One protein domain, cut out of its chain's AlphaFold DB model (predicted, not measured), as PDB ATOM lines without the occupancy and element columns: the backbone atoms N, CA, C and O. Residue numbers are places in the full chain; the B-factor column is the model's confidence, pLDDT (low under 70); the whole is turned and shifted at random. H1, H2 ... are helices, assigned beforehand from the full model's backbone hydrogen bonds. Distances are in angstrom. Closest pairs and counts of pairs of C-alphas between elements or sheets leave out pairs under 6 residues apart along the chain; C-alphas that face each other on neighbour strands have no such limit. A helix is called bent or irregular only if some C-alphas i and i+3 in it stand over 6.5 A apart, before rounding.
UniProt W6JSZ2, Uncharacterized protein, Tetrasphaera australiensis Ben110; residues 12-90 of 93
ATOM      1  N   TYR A  12      11.211 -26.195 -21.900       80.31
ATOM      2  CA  TYR A  12      10.493 -25.262 -21.021       80.31
ATOM      3  C   TYR A  12       9.533 -24.334 -21.769       80.31
ATOM      4  O   TYR A  12       8.965 -23.418 -21.167       80.31
ATOM      5  N   SER A  13       9.340 -24.555 -23.071       87.50
ATOM      6  CA  SER A  13       8.271 -23.881 -23.802       87.50
ATOM      7  C   SER A  13       6.912 -24.452 -23.397       87.50
ATOM      8  O   SER A  13       6.776 -25.630 -23.066       87.50
ATOM      9  N   ARG A  14       5.886 -23.601 -23.391       89.19
ATOM     10  CA  ARG A  14       4.508 -24.014 -23.092       89.19
ATOM     11  C   ARG A  14       3.521 -23.313 -24.017       89.19
ATOM     12  O   ARG A  14       3.790 -22.179 -24.418       89.19
ATOM     13  N   PRO A  15       2.372 -23.930 -24.339       91.94
ATOM     14  CA  PRO A  15       1.331 -23.244 -25.090       91.94
ATOM     15  C   PRO A  15       0.845 -22.007 -24.328       91.94
ATOM     16  O   PRO A  15       0.785 -21.992 -23.091       91.94
ATOM     17  N   ALA A  16       0.502 -20.962 -25.075       91.56
ATOM     18  CA  ALA A  16      -0.106 -19.769 -24.518       91.56
ATOM     19  C   ALA A  16      -1.457 -20.118 -23.887       91.56
ATOM     20  O   ALA A  16      -2.286 -20.823 -24.460       91.56
ATOM     21  N   GLY A  17      -1.674 -19.594 -22.686       90.06
ATOM     22  CA  GLY A  17      -2.964 -19.602 -22.014       90.06
ATOM     23  C   GLY A  17      -3.378 -18.168 -21.704       90.06
ATOM     24  O   GLY A  17      -2.531 -17.275 -21.705       90.06
ATOM     25  N   PRO A  18      -4.658 -17.923 -21.389       85.00
ATOM     26  CA  PRO A  18      -5.137 -16.573 -21.116       85.00
ATOM     27  C   PRO A  18      -4.450 -15.942 -19.897       85.00
ATOM     28  O   PRO A  18      -4.363 -14.726 -19.834       85.00
ATOM     29  N   GLY A  19      -3.907 -16.730 -18.965       84.81
ATOM     30  CA  GLY A  19      -3.464 -16.261 -17.649       84.81
ATOM     31  C   GLY A  19      -4.599 -16.380 -16.633       84.81
ATOM     32  O   GLY A  19      -5.774 -16.293 -16.992       84.81
ATOM     33  N   SER A  20      -4.267 -16.629 -15.365       86.38
ATOM     34  CA  SER A  20      -5.265 -16.935 -14.328       86.38
ATOM     35  C   SER A  20      -6.259 -15.791 -14.097       86.38
ATOM     36  O   SER A  20      -7.449 -16.044 -13.937       86.38
ATOM     37  N   GLY A  21      -5.791 -14.539 -14.127       89.31
ATOM     38  CA  GLY A  21      -6.625 -13.353 -13.889       89.31
ATOM     39  C   GLY A  21      -7.417 -12.861 -15.104       89.31
ATOM     40  O   GLY A  21      -8.412 -12.160 -14.944       89.31
ATOM     41  N   THR A  22      -7.024 -13.237 -16.320       92.81
ATOM     42  CA  THR A  22      -7.507 -12.586 -17.550       92.81
ATOM     43  C   THR A  22      -9.002 -12.740 -17.774       92.81
ATOM     44  O   THR A  22      -9.642 -11.793 -18.210       92.81
ATOM     45  N   ARG A  23      -9.596 -13.891 -17.431       93.81
ATOM     46  CA  ARG A  23     -11.050 -14.076 -17.569       93.81
ATOM     47  C   ARG A  23     -11.831 -13.100 -16.683       93.81
ATOM     48  O   ARG A  23     -12.817 -12.534 -17.137       93.81
ATOM     49  N   ALA A  24     -11.391 -12.910 -15.440       95.31
ATOM     50  CA  ALA A  24     -12.042 -11.993 -14.511       95.31
ATOM     51  C   ALA A  24     -11.844 -10.531 -14.937       95.31
ATOM     52  O   ALA A  24     -12.796  -9.759 -14.916       95.31
ATOM     53  N   LEU A  25     -10.635 -10.173 -15.383       95.38
ATOM     54  CA  LEU A  25     -10.342  -8.829 -15.885       95.38
ATOM     55  C   LEU A  25     -11.132  -8.503 -17.159       95.38
ATOM     56  O   LEU A  25     -11.674  -7.411 -17.265       95.38
ATOM     57  N   ALA A  26     -11.250  -9.448 -18.095       95.69
ATOM     58  CA  ALA A  26     -12.063  -9.273 -19.297       95.69
ATOM     59  C   ALA A  26     -13.540  -9.054 -18.942       95.69
ATOM     60  O   ALA A  26     -14.144  -8.103 -19.420       95.69
ATOM     61  N   ALA A  27     -14.098  -9.866 -18.038       96.50
ATOM     62  CA  ALA A  27     -15.468  -9.674 -17.567       96.50
ATOM     63  C   ALA A  27     -15.671  -8.308 -16.887       96.50
ATOM     64  O   ALA A  27     -16.714  -7.691 -17.066       96.50
ATOM     65  N   ALA A  28     -14.686  -7.822 -16.127       96.12
ATOM     66  CA  ALA A  28     -14.753  -6.502 -15.505       96.12
ATOM     67  C   ALA A  28     -14.814  -5.370 -16.541       96.12
ATOM     68  O   ALA A  28     -15.565  -4.418 -16.341       96.12
ATOM     69  N   VAL A  29     -14.078  -5.497 -17.650       97.00
ATOM     70  CA  VAL A  29     -14.082  -4.496 -18.727       97.00
ATOM     71  C   VAL A  29     -15.432  -4.398 -19.430       97.00
ATOM     72  O   VAL A  29     -15.866  -3.295 -19.733       97.00
ATOM     73  N   GLU A  30     -16.149  -5.512 -19.584       96.69
ATOM     74  CA  GLU A  30     -17.518  -5.511 -20.128       96.69
ATOM     75  C   GLU A  30     -18.549  -4.847 -19.196       96.69
ATOM     76  O   GLU A  30     -19.636  -4.484 -19.631       96.69
ATOM     77  N   MET A  31     -18.244  -4.716 -17.901       97.81
ATOM     78  CA  MET A  31     -19.158  -4.144 -16.903       97.81
ATOM     79  C   MET A  31     -18.859  -2.678 -16.571       97.81
ATOM     80  O   MET A  31     -19.663  -2.030 -15.900       97.81
ATOM     81  N   VAL A  32     -17.691  -2.167 -16.966       97.00
ATOM     82  CA  VAL A  32     -17.212  -0.837 -16.586       97.00
ATOM     83  C   VAL A  32     -16.695  -0.118 -17.825       97.00
ATOM     84  O   VAL A  32     -15.533  -0.266 -18.203       97.00
ATOM     85  N   ASP A  33     -17.549   0.724 -18.409       94.19
ATOM     86  CA  ASP A  33     -17.270   1.475 -19.645       94.19
ATOM     87  C   ASP A  33     -15.981   2.313 -19.577       94.19
ATOM     88  O   ASP A  33     -15.312   2.540 -20.590       94.19
ATOM     89  N   THR A  34     -15.605   2.748 -18.370       94.56
ATOM     90  CA  THR A  34     -14.398   3.535 -18.088       94.56
ATOM     91  C   THR A  34     -13.144   2.689 -17.841       94.56
ATOM     92  O   THR A  34     -12.156   3.187 -17.303       94.56
ATOM     93  N   SER A  35     -13.149   1.410 -18.222       95.62
ATOM     94  CA  SER A  35     -12.010   0.505 -18.057       95.62
ATOM     95  C   SER A  35     -11.568  -0.128 -19.379       95.62
ATOM     96  O   SER A  35     -12.335  -0.237 -20.335       95.62
ATOM     97  N   ARG A  36     -10.292  -0.521 -19.456       96.00
ATOM     98  CA  ARG A  36      -9.687  -1.174 -20.626       96.00
ATOM     99  C   ARG A  36      -8.737  -2.276 -20.177       96.00
ATOM    100  O   ARG A  36      -8.046  -2.134 -19.167       96.00
ATOM    101  N   LEU A  37      -8.673  -3.362 -20.948       95.25
ATOM    102  CA  LEU A  37      -7.734  -4.454 -20.709       95.25
ATOM    103  C   LEU A  37      -6.462  -4.238 -21.530       95.25
ATOM    104  O   LEU A  37      -6.470  -4.398 -22.748       95.25
ATOM    105  N   VAL A  38      -5.347  -3.966 -20.854       95.62
ATOM    106  CA  VAL A  38      -4.017  -4.032 -21.471       95.62
ATOM    107  C   VAL A  38      -3.466  -5.439 -21.283       95.62
ATOM    108  O   VAL A  38      -3.126  -5.855 -20.178       95.62
ATOM    109  N   ASN A  39      -3.398  -6.191 -22.378       93.31
ATOM    110  CA  ASN A  39      -2.803  -7.522 -22.415       93.31
ATOM    111  C   ASN A  39      -1.393  -7.429 -23.015       93.31
ATOM    112  O   ASN A  39      -1.182  -6.600 -23.891       93.31
ATOM    113  N   LEU A  40      -0.444  -8.255 -22.572       94.62
ATOM    114  CA  LEU A  40       0.910  -8.376 -23.144       94.62
ATOM    115  C   LEU A  40       1.242  -9.817 -23.576       94.62
ATOM    116  O   LEU A  40       2.365 -10.097 -23.991       94.62
ATOM    117  N   ASN A  41       0.290 -10.751 -23.465       92.50
ATOM    118  CA  ASN A  41       0.522 -12.175 -23.714       92.50
ATOM    119  C   ASN A  41       0.996 -12.477 -25.134       92.50
ATOM    120  O   ASN A  41       1.722 -13.442 -25.320       92.50
ATOM    121  N   ASP A  42       0.600 -11.689 -26.127       94.38
ATOM    122  CA  ASP A  42       1.051 -11.843 -27.513       94.38
ATOM    123  C   ASP A  42       2.552 -11.563 -27.673       94.38
ATOM    124  O   ASP A  42       3.206 -12.192 -28.500       94.38
ATOM    125  N   VAL A  43       3.112 -10.684 -26.839       95.06
ATOM    126  CA  VAL A  43       4.550 -10.370 -26.830       95.06
ATOM    127  C   VAL A  43       5.321 -11.323 -25.918       95.06
ATOM    128  O   VAL A  43       6.443 -11.714 -26.227       95.06
ATOM    129  N   ILE A  44       4.709 -11.748 -24.808       93.75
ATOM    130  CA  ILE A  44       5.294 -12.725 -23.878       93.75
ATOM    131  C   ILE A  44       5.283 -14.147 -24.477       93.75
ATOM    132  O   ILE A  44       6.179 -14.950 -24.207       93.75
ATOM    133  N   CYS A  45       4.273 -14.472 -25.285       94.19
ATOM    134  CA  CYS A  45       4.057 -15.784 -25.893       94.19
ATOM    135  C   CYS A  45       3.802 -15.668 -27.412       94.19
ATOM    136  O   CYS A  45       2.699 -15.980 -27.885       94.19
ATOM    137  N   PRO A  46       4.802 -15.218 -28.191       94.25
ATOM    138  CA  PRO A  46       4.649 -14.992 -29.623       94.25
ATOM    139  C   PRO A  46       4.311 -16.288 -30.366       94.25
ATOM    140  O   PRO A  46       4.818 -17.368 -30.053       94.25
ATOM    141  N   GLY A  47       3.416 -16.188 -31.353       93.81
ATOM    142  CA  GLY A  47       2.931 -17.349 -32.108       93.81
ATOM    143  C   GLY A  47       2.153 -18.360 -31.256       93.81
ATOM    144  O   GLY A  47       2.077 -19.531 -31.612       93.81
ATOM    145  N   GLY A  48       1.621 -17.937 -30.103       94.06
ATOM    146  CA  GLY A  48       0.897 -18.817 -29.187       94.06
ATOM    147  C   GLY A  48       1.800 -19.748 -28.374       94.06
ATOM    148  O   GLY A  48       1.295 -20.679 -27.750       94.06
ATOM    149  N   THR A  49       3.115 -19.507 -28.352       92.44
ATOM    150  CA  THR A  49       4.077 -20.285 -27.560       92.44
ATOM    151  C   THR A  49       4.824 -19.380 -26.594       92.44
ATOM    152  O   THR A  49       5.420 -18.378 -26.977       92.44
ATOM    153  N   CYS A  50       4.799 -19.743 -25.320       92.56
ATOM    154  CA  CYS A  50       5.512 -19.064 -24.255       92.56
ATOM    155  C   CYS A  50       6.930 -19.626 -24.157       92.56
ATOM    156  O   CYS A  50       7.140 -20.700 -23.589       92.56
ATOM    157  N   TRP A  51       7.892 -18.895 -24.712       92.12
ATOM    158  CA  TRP A  51       9.291 -19.305 -24.737       92.12
ATOM    159  C   TRP A  51      10.012 -18.927 -23.439       92.12
ATOM    160  O   TRP A  51       9.761 -17.858 -22.884       92.12
ATOM    161  N   PRO A  52      10.937 -19.765 -22.951       91.06
ATOM    162  CA  PRO A  52      11.715 -19.464 -21.752       91.06
ATOM    163  C   PRO A  52      12.807 -18.421 -22.006       91.06
ATOM    164  O   PRO A  52      13.238 -17.761 -21.065       91.06
ATOM    165  N   VAL A  53      13.235 -18.244 -23.260       91.44
ATOM    166  CA  VAL A  53      14.219 -17.243 -23.686       91.44
ATOM    167  C   VAL A  53      13.742 -16.604 -24.988       91.44
ATOM    168  O   VAL A  53      13.434 -17.320 -25.940       91.44
ATOM    169  N   ILE A  54      13.714 -15.273 -25.045       92.75
ATOM    170  CA  ILE A  54      13.389 -14.488 -26.246       92.75
ATOM    171  C   ILE A  54      14.488 -13.445 -26.423       92.75
ATOM    172  O   ILE A  54      14.831 -12.752 -25.469       92.75
ATOM    173  N   GLY A  55      15.075 -13.354 -27.622       91.12
ATOM    174  CA  GLY A  55      16.112 -12.355 -27.915       91.12
ATOM    175  C   GLY A  55      17.291 -12.389 -26.936       91.12
ATOM    176  O   GLY A  55      17.741 -11.343 -26.486       91.12
ATOM    177  N   ASN A  56      17.741 -13.590 -26.548       91.94
ATOM    178  CA  ASN A  56      18.803 -13.816 -25.555       91.94
ATOM    179  C   ASN A  56      18.480 -13.350 -24.117       91.94
ATOM    180  O   ASN A  56      19.370 -13.343 -23.269       91.94
ATOM    181  N   VAL A  57      17.219 -13.034 -23.807       93.94
ATOM    182  CA  VAL A  57      16.761 -12.652 -22.464       93.94
ATOM    183  C   VAL A  57      15.903 -13.764 -21.859       93.94
ATOM    184  O   VAL A  57      14.961 -14.248 -22.485       93.94
ATOM    185  N   LEU A  58      16.222 -14.173 -20.626       92.38
ATOM    186  CA  LEU A  58      15.431 -15.146 -19.865       92.38
ATOM    187  C   LEU A  58      14.067 -14.546 -19.499       92.38
ATOM    188  O   LEU A  58      14.003 -13.544 -18.789       92.38
ATOM    189  N   VAL A  59      12.982 -15.182 -19.941       93.81
ATOM    190  CA  VAL A  59      11.612 -14.679 -19.770       93.81
ATOM    191  C   VAL A  59      11.090 -14.964 -18.371       93.81
ATOM    192  O   VAL A  59      10.652 -14.040 -17.695       93.81
ATOM    193  N   TYR A  60      11.147 -16.219 -17.915       91.19
ATOM    194  CA  TYR A  60      10.472 -16.655 -16.689       91.19
ATOM    195  C   TYR A  60      11.421 -16.863 -15.506       91.19
ATOM    196  O   TYR A  60      12.500 -17.438 -15.625       91.19
ATOM    197  N   ARG A  61      10.945 -16.476 -14.322       85.88
ATOM    198  CA  ARG A  61      11.451 -16.853 -13.005       85.88
ATOM    199  C   ARG A  61      10.391 -17.713 -12.318       85.88
ATOM    200  O   ARG A  61       9.240 -17.306 -12.188       85.88
ATOM    201  N   SER A  62      10.773 -18.897 -11.849       77.38
ATOM    202  CA  SER A  62       9.871 -19.774 -11.083       77.38
ATOM    203  C   SER A  62       8.567 -20.132 -11.825       77.38
ATOM    204  O   SER A  62       7.488 -20.145 -11.237       77.38
ATOM    205  N   GLY A  63       8.657 -20.391 -13.133       72.50
ATOM    206  CA  GLY A  63       7.564 -20.906 -13.969       72.50
ATOM    207  C   GLY A  63       6.604 -19.851 -14.530       72.50
ATOM    208  O   GLY A  63       6.395 -19.816 -15.740       72.50
ATOM    209  N   SER A  64       6.024 -18.995 -13.682       78.19
ATOM    210  CA  SER A  64       4.968 -18.050 -14.099       78.19
ATOM    211  C   SER A  64       5.298 -16.569 -13.918       78.19
ATOM    212  O   SER A  64       4.640 -15.739 -14.538       78.19
ATOM    213  N   HIS A  65       6.288 -16.217 -13.094       89.81
ATOM    214  CA  HIS A  65       6.719 -14.823 -12.972       89.81
ATOM    215  C   HIS A  65       7.652 -14.496 -14.132       89.81
ATOM    216  O   HIS A  65       8.462 -15.339 -14.508       89.81
ATOM    217  N   ILE A  66       7.578 -13.287 -14.680       92.88
ATOM    218  CA  ILE A  66       8.551 -12.819 -15.672       92.88
ATOM    219  C   ILE A  66       9.735 -12.128 -14.985       92.88
ATOM    220  O   ILE A  66       9.596 -11.586 -13.887       92.88
ATOM    221  N   THR A  67      10.925 -12.200 -15.580       95.56
ATOM    222  CA  THR A  67      12.132 -11.577 -15.020       95.56
ATOM    223  C   THR A  67      12.084 -10.056 -15.170       95.56
ATOM    224  O   THR A  67      11.495  -9.533 -16.113       95.56
ATOM    225  N   ALA A  68      12.759  -9.332 -14.271       96.50
ATOM    226  CA  ALA A  68      12.882  -7.876 -14.380       96.50
ATOM    227  C   ALA A  68      13.572  -7.452 -15.690       96.50
ATOM    228  O   ALA A  68      13.155  -6.494 -16.332       96.50
ATOM    229  N   THR A  69      14.586  -8.205 -16.128       96.62
ATOM    230  CA  THR A  69      15.295  -7.935 -17.385       96.62
ATOM    231  C   THR A  69      14.376  -8.058 -18.594       96.62
ATOM    232  O   THR A  69      14.445  -7.219 -19.484       96.62
ATOM    233  N   PHE A  70      13.492  -9.060 -18.622       96.62
ATOM    234  CA  PHE A  70      12.509  -9.184 -19.695       96.62
ATOM    235  C   PHE A  70      11.426  -8.102 -19.610       96.62
ATOM    236  O   PHE A  70      11.042  -7.542 -20.627       96.62
ATOM    237  N   VAL A  71      10.979  -7.720 -18.408       96.25
ATOM    238  CA  VAL A  71      10.055  -6.578 -18.246       96.25
ATOM    239  C   VAL A  71      10.643  -5.294 -18.832       96.25
ATOM    240  O   VAL A  71       9.925  -4.565 -19.509       96.25
ATOM    241  N   ASN A  72      11.946  -5.045 -18.658       97.44
ATOM    242  CA  ASN A  72      12.597  -3.870 -19.242       97.44
ATOM    243  C   ASN A  72      12.504  -3.836 -20.775       97.44
ATOM    244  O   ASN A  72      12.399  -2.755 -21.345       97.44
ATOM    245  N   THR A  73      12.475  -4.991 -21.451       96.88
ATOM    246  CA  THR A  73      12.286  -5.038 -22.913       96.88
ATOM    247  C   THR A  73      10.840  -4.769 -23.339       96.88
ATOM    248  O   THR A  73      10.585  -4.556 -24.519       96.88
ATOM    249  N   LEU A  74       9.882  -4.796 -22.406       97.12
ATOM    250  CA  LEU A  74       8.456  -4.582 -22.670       97.12
ATOM    251  C   LEU A  74       7.994  -3.146 -22.390       97.12
ATOM    252  O   LEU A  74       6.844  -2.837 -22.695       97.12
ATOM    253  N   ILE A  75       8.846  -2.283 -21.818       96.88
ATOM    254  CA  ILE A  75       8.466  -0.935 -21.357       96.88
ATOM    255  C   ILE A  75       7.800  -0.130 -22.476       96.88
ATOM    256  O   ILE A  75       6.679   0.334 -22.288       96.88
ATOM    257  N   ASP A  76       8.424  -0.043 -23.651       97.62
ATOM    258  CA  ASP A  76       7.888   0.753 -24.766       97.62
ATOM    259  C   ASP A  76       6.560   0.193 -25.290       97.62
ATOM    260  O   ASP A  76       5.633   0.936 -25.618       97.62
ATOM    261  N   THR A  77       6.430  -1.138 -25.318       97.44
ATOM    262  CA  THR A  77       5.179  -1.803 -25.708       97.44
ATOM    263  C   THR A  77       4.071  -1.528 -24.694       97.44
ATOM    264  O   THR A  77       2.937  -1.247 -25.081       97.44
ATOM    265  N   LEU A  78       4.383  -1.612 -23.399       97.06
ATOM    266  CA  LEU A  78       3.435  -1.339 -22.327       97.06
ATOM    267  C   LEU A  78       3.000   0.128 -22.342       97.06
ATOM    268  O   LEU A  78       1.801   0.383 -22.292       97.06
ATOM    269  N   ALA A  79       3.944   1.066 -22.464       97.12
ATOM    270  CA  ALA A  79       3.665   2.496 -22.560       97.12
ATOM    271  C   ALA A  79       2.731   2.794 -23.739       97.12
ATOM    272  O   ALA A  79       1.653   3.342 -23.542       97.12
ATOM    273  N   THR A  80       3.064   2.289 -24.931       97.44
ATOM    274  CA  THR A  80       2.227   2.453 -26.130       97.44
ATOM    275  C   THR A  80       0.800   1.940 -25.911       97.44
ATOM    276  O   THR A  80      -0.169   2.601 -26.276       97.44
ATOM    277  N   ARG A  81       0.637   0.753 -25.308       97.50
ATOM    278  CA  ARG A  81      -0.696   0.173 -25.062       97.50
ATOM    279  C   ARG A  81      -1.474   0.921 -23.980       97.50
ATOM    280  O   ARG A  81      -2.695   0.998 -24.080       97.50
ATOM    281  N   LEU A  82      -0.789   1.458 -22.970       96.31
ATOM    282  CA  LEU A  82      -1.399   2.319 -21.958       96.31
ATOM    283  C   LEU A  82      -1.889   3.628 -22.579       96.31
ATOM    284  O   LEU A  82      -3.042   3.985 -22.363       96.31
ATOM    285  N   ASP A  83      -1.071   4.286 -23.398       96.50
ATOM    286  CA  ASP A  83      -1.443   5.538 -24.064       96.50
ATOM    287  C   ASP A  83      -2.676   5.359 -24.957       96.50
ATOM    288  O   ASP A  83      -3.604   6.169 -24.910       96.50
ATOM    289  N   ILE A  84      -2.730   4.260 -25.720       95.62
ATOM    290  CA  ILE A  84      -3.908   3.894 -26.520       95.62
ATOM    291  C   ILE A  84      -5.128   3.706 -25.612       95.62
ATOM    292  O   ILE A  84      -6.160   4.337 -25.830       95.62
ATOM    293  N   ALA A  85      -5.007   2.890 -24.561       95.69
ATOM    294  CA  ALA A  85      -6.113   2.605 -23.652       95.69
ATOM    295  C   ALA A  85      -6.653   3.867 -22.956       95.69
ATOM    296  O   ALA A  85      -7.860   3.997 -22.762       95.69
ATOM    297  N   LEU A  86      -5.776   4.799 -22.582       95.31
ATOM    298  CA  LEU A  86      -6.152   6.060 -21.945       95.31
ATOM    299  C   LEU A  86      -6.796   7.027 -22.942       95.31
ATOM    300  O   LEU A  86      -7.813   7.646 -22.624       95.31
ATOM    301  N   THR A  87      -6.275   7.085 -24.168       95.38
ATOM    302  CA  THR A  87      -6.871   7.867 -25.257       95.38
ATOM    303  C   THR A  87      -8.285   7.380 -25.584       95.38
ATOM    304  O   THR A  87      -9.199   8.198 -25.690       95.38
ATOM    305  N   ASP A  88      -8.505   6.063 -25.647       93.81
ATOM    306  CA  ASP A  88      -9.824   5.444 -25.867       93.81
ATOM    307  C   ASP A  88     -10.835   5.741 -24.746       93.81
ATOM    308  O   ASP A  88     -12.044   5.578 -24.927       93.81
ATOM    309  N   LEU A  89     -10.344   6.134 -23.571       95.31
ATOM    310  CA  LEU A  89     -11.140   6.568 -22.425       95.31
ATOM    311  C   LEU A  89     -11.317   8.094 -22.373       95.31
ATOM    312  O   LEU A  89     -11.974   8.607 -21.469       95.31
ATOM    313  N   GLY A  90     -10.731   8.834 -23.318       94.38
ATOM    314  CA  GLY A  90     -10.734  10.296 -23.333       94.38
ATOM    315  C   GLY A  90      -9.857  10.930 -22.249       94.38
ATOM    316  O   GLY A  90      -9.973  12.133 -21.992       94.38
TER     317      GLY A  90
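AT A GLANCE: This is residues 12 to 90 of the 93 residues of an uncharacterized protein of Tetrasphaera australiensis Ben110 (UniProt W6JSZ2). Two helices, H1 and the longer H3, run nearly the same way along opposite sides of an elongated body, and between them the chain comes back as an extended stretch, residues 35 to 40, leading into the short helix H2. At one end of this body a head of loops, residues 45 to 67, is folded into small turns, and the first printed residues, 12 to 15, lie at that same end. The printed part has 79 residues with three named helices, in the order H1, H2, H3, and no named strand; the class is all helix, though only 34 of the 79 residues are in named elements. It is only just compact, close to loose, with a radius of gyration of the C-alphas of 13.9 A, and the C-alphas span 38 by 24 by 21 A.

HOW THE PARTS SIT: Residues 14 to 15 pair antiparallel with residues 49 to 50, a short pairing between the first printed residues and the stretch after the second helix. H1, residues 22 to 31, touches no helix. H2, residues 41 to 44, is apart from H1. H3, residues 68 to 87, is apart from H1 as well. H2 and H3 are near each other, with 5 pairs of C-alphas within 10 A and the closest at 8.1 A. Between H2 and H3, residues 53 to 54 pair antiparallel with residues 57 to 58, and residues 60 to 61 with residues 65 to 66. In H1 each O i to N i+4 pair is within hydrogen-bond range, in H3 13 of 16 are, and H2 is too short for such a pair.

IN THESE COORDINATES: H1 begins at C-alpha 22, at (-7.507, -12.586, -17.550), and measures 14.4 A from first to last C-alpha. H2 has four residues, Asn 41 to Ile 44, and C-alpha 41 is at (0.522, -12.175, -23.714). H3, the longest helix with 20 residues, measures 27.5 A and ends at C-alpha 87, at (-6.871, 7.867, -25.257). H3 is irregular: C-alphas 73 and 76 are 7.5 A apart, and it has a kink of 50 degrees near residue 75.

THE WHOLE: The outline is elongated, and the two C-alphas farthest apart are those of Tyr 12 and Gly 90, at 41.5 A. The printed part runs from residue 12 to residue 90 without a cut. The link from H1 to H2, 9 residues, is short, and the link from H2 to H3, 23 residues, is long. The C-alphas of residues 45 to 67 lie 9 to 19 A from the mean of the C-alphas. The mean pLDDT of the printed part is 93.1, and no printed residue is under 70.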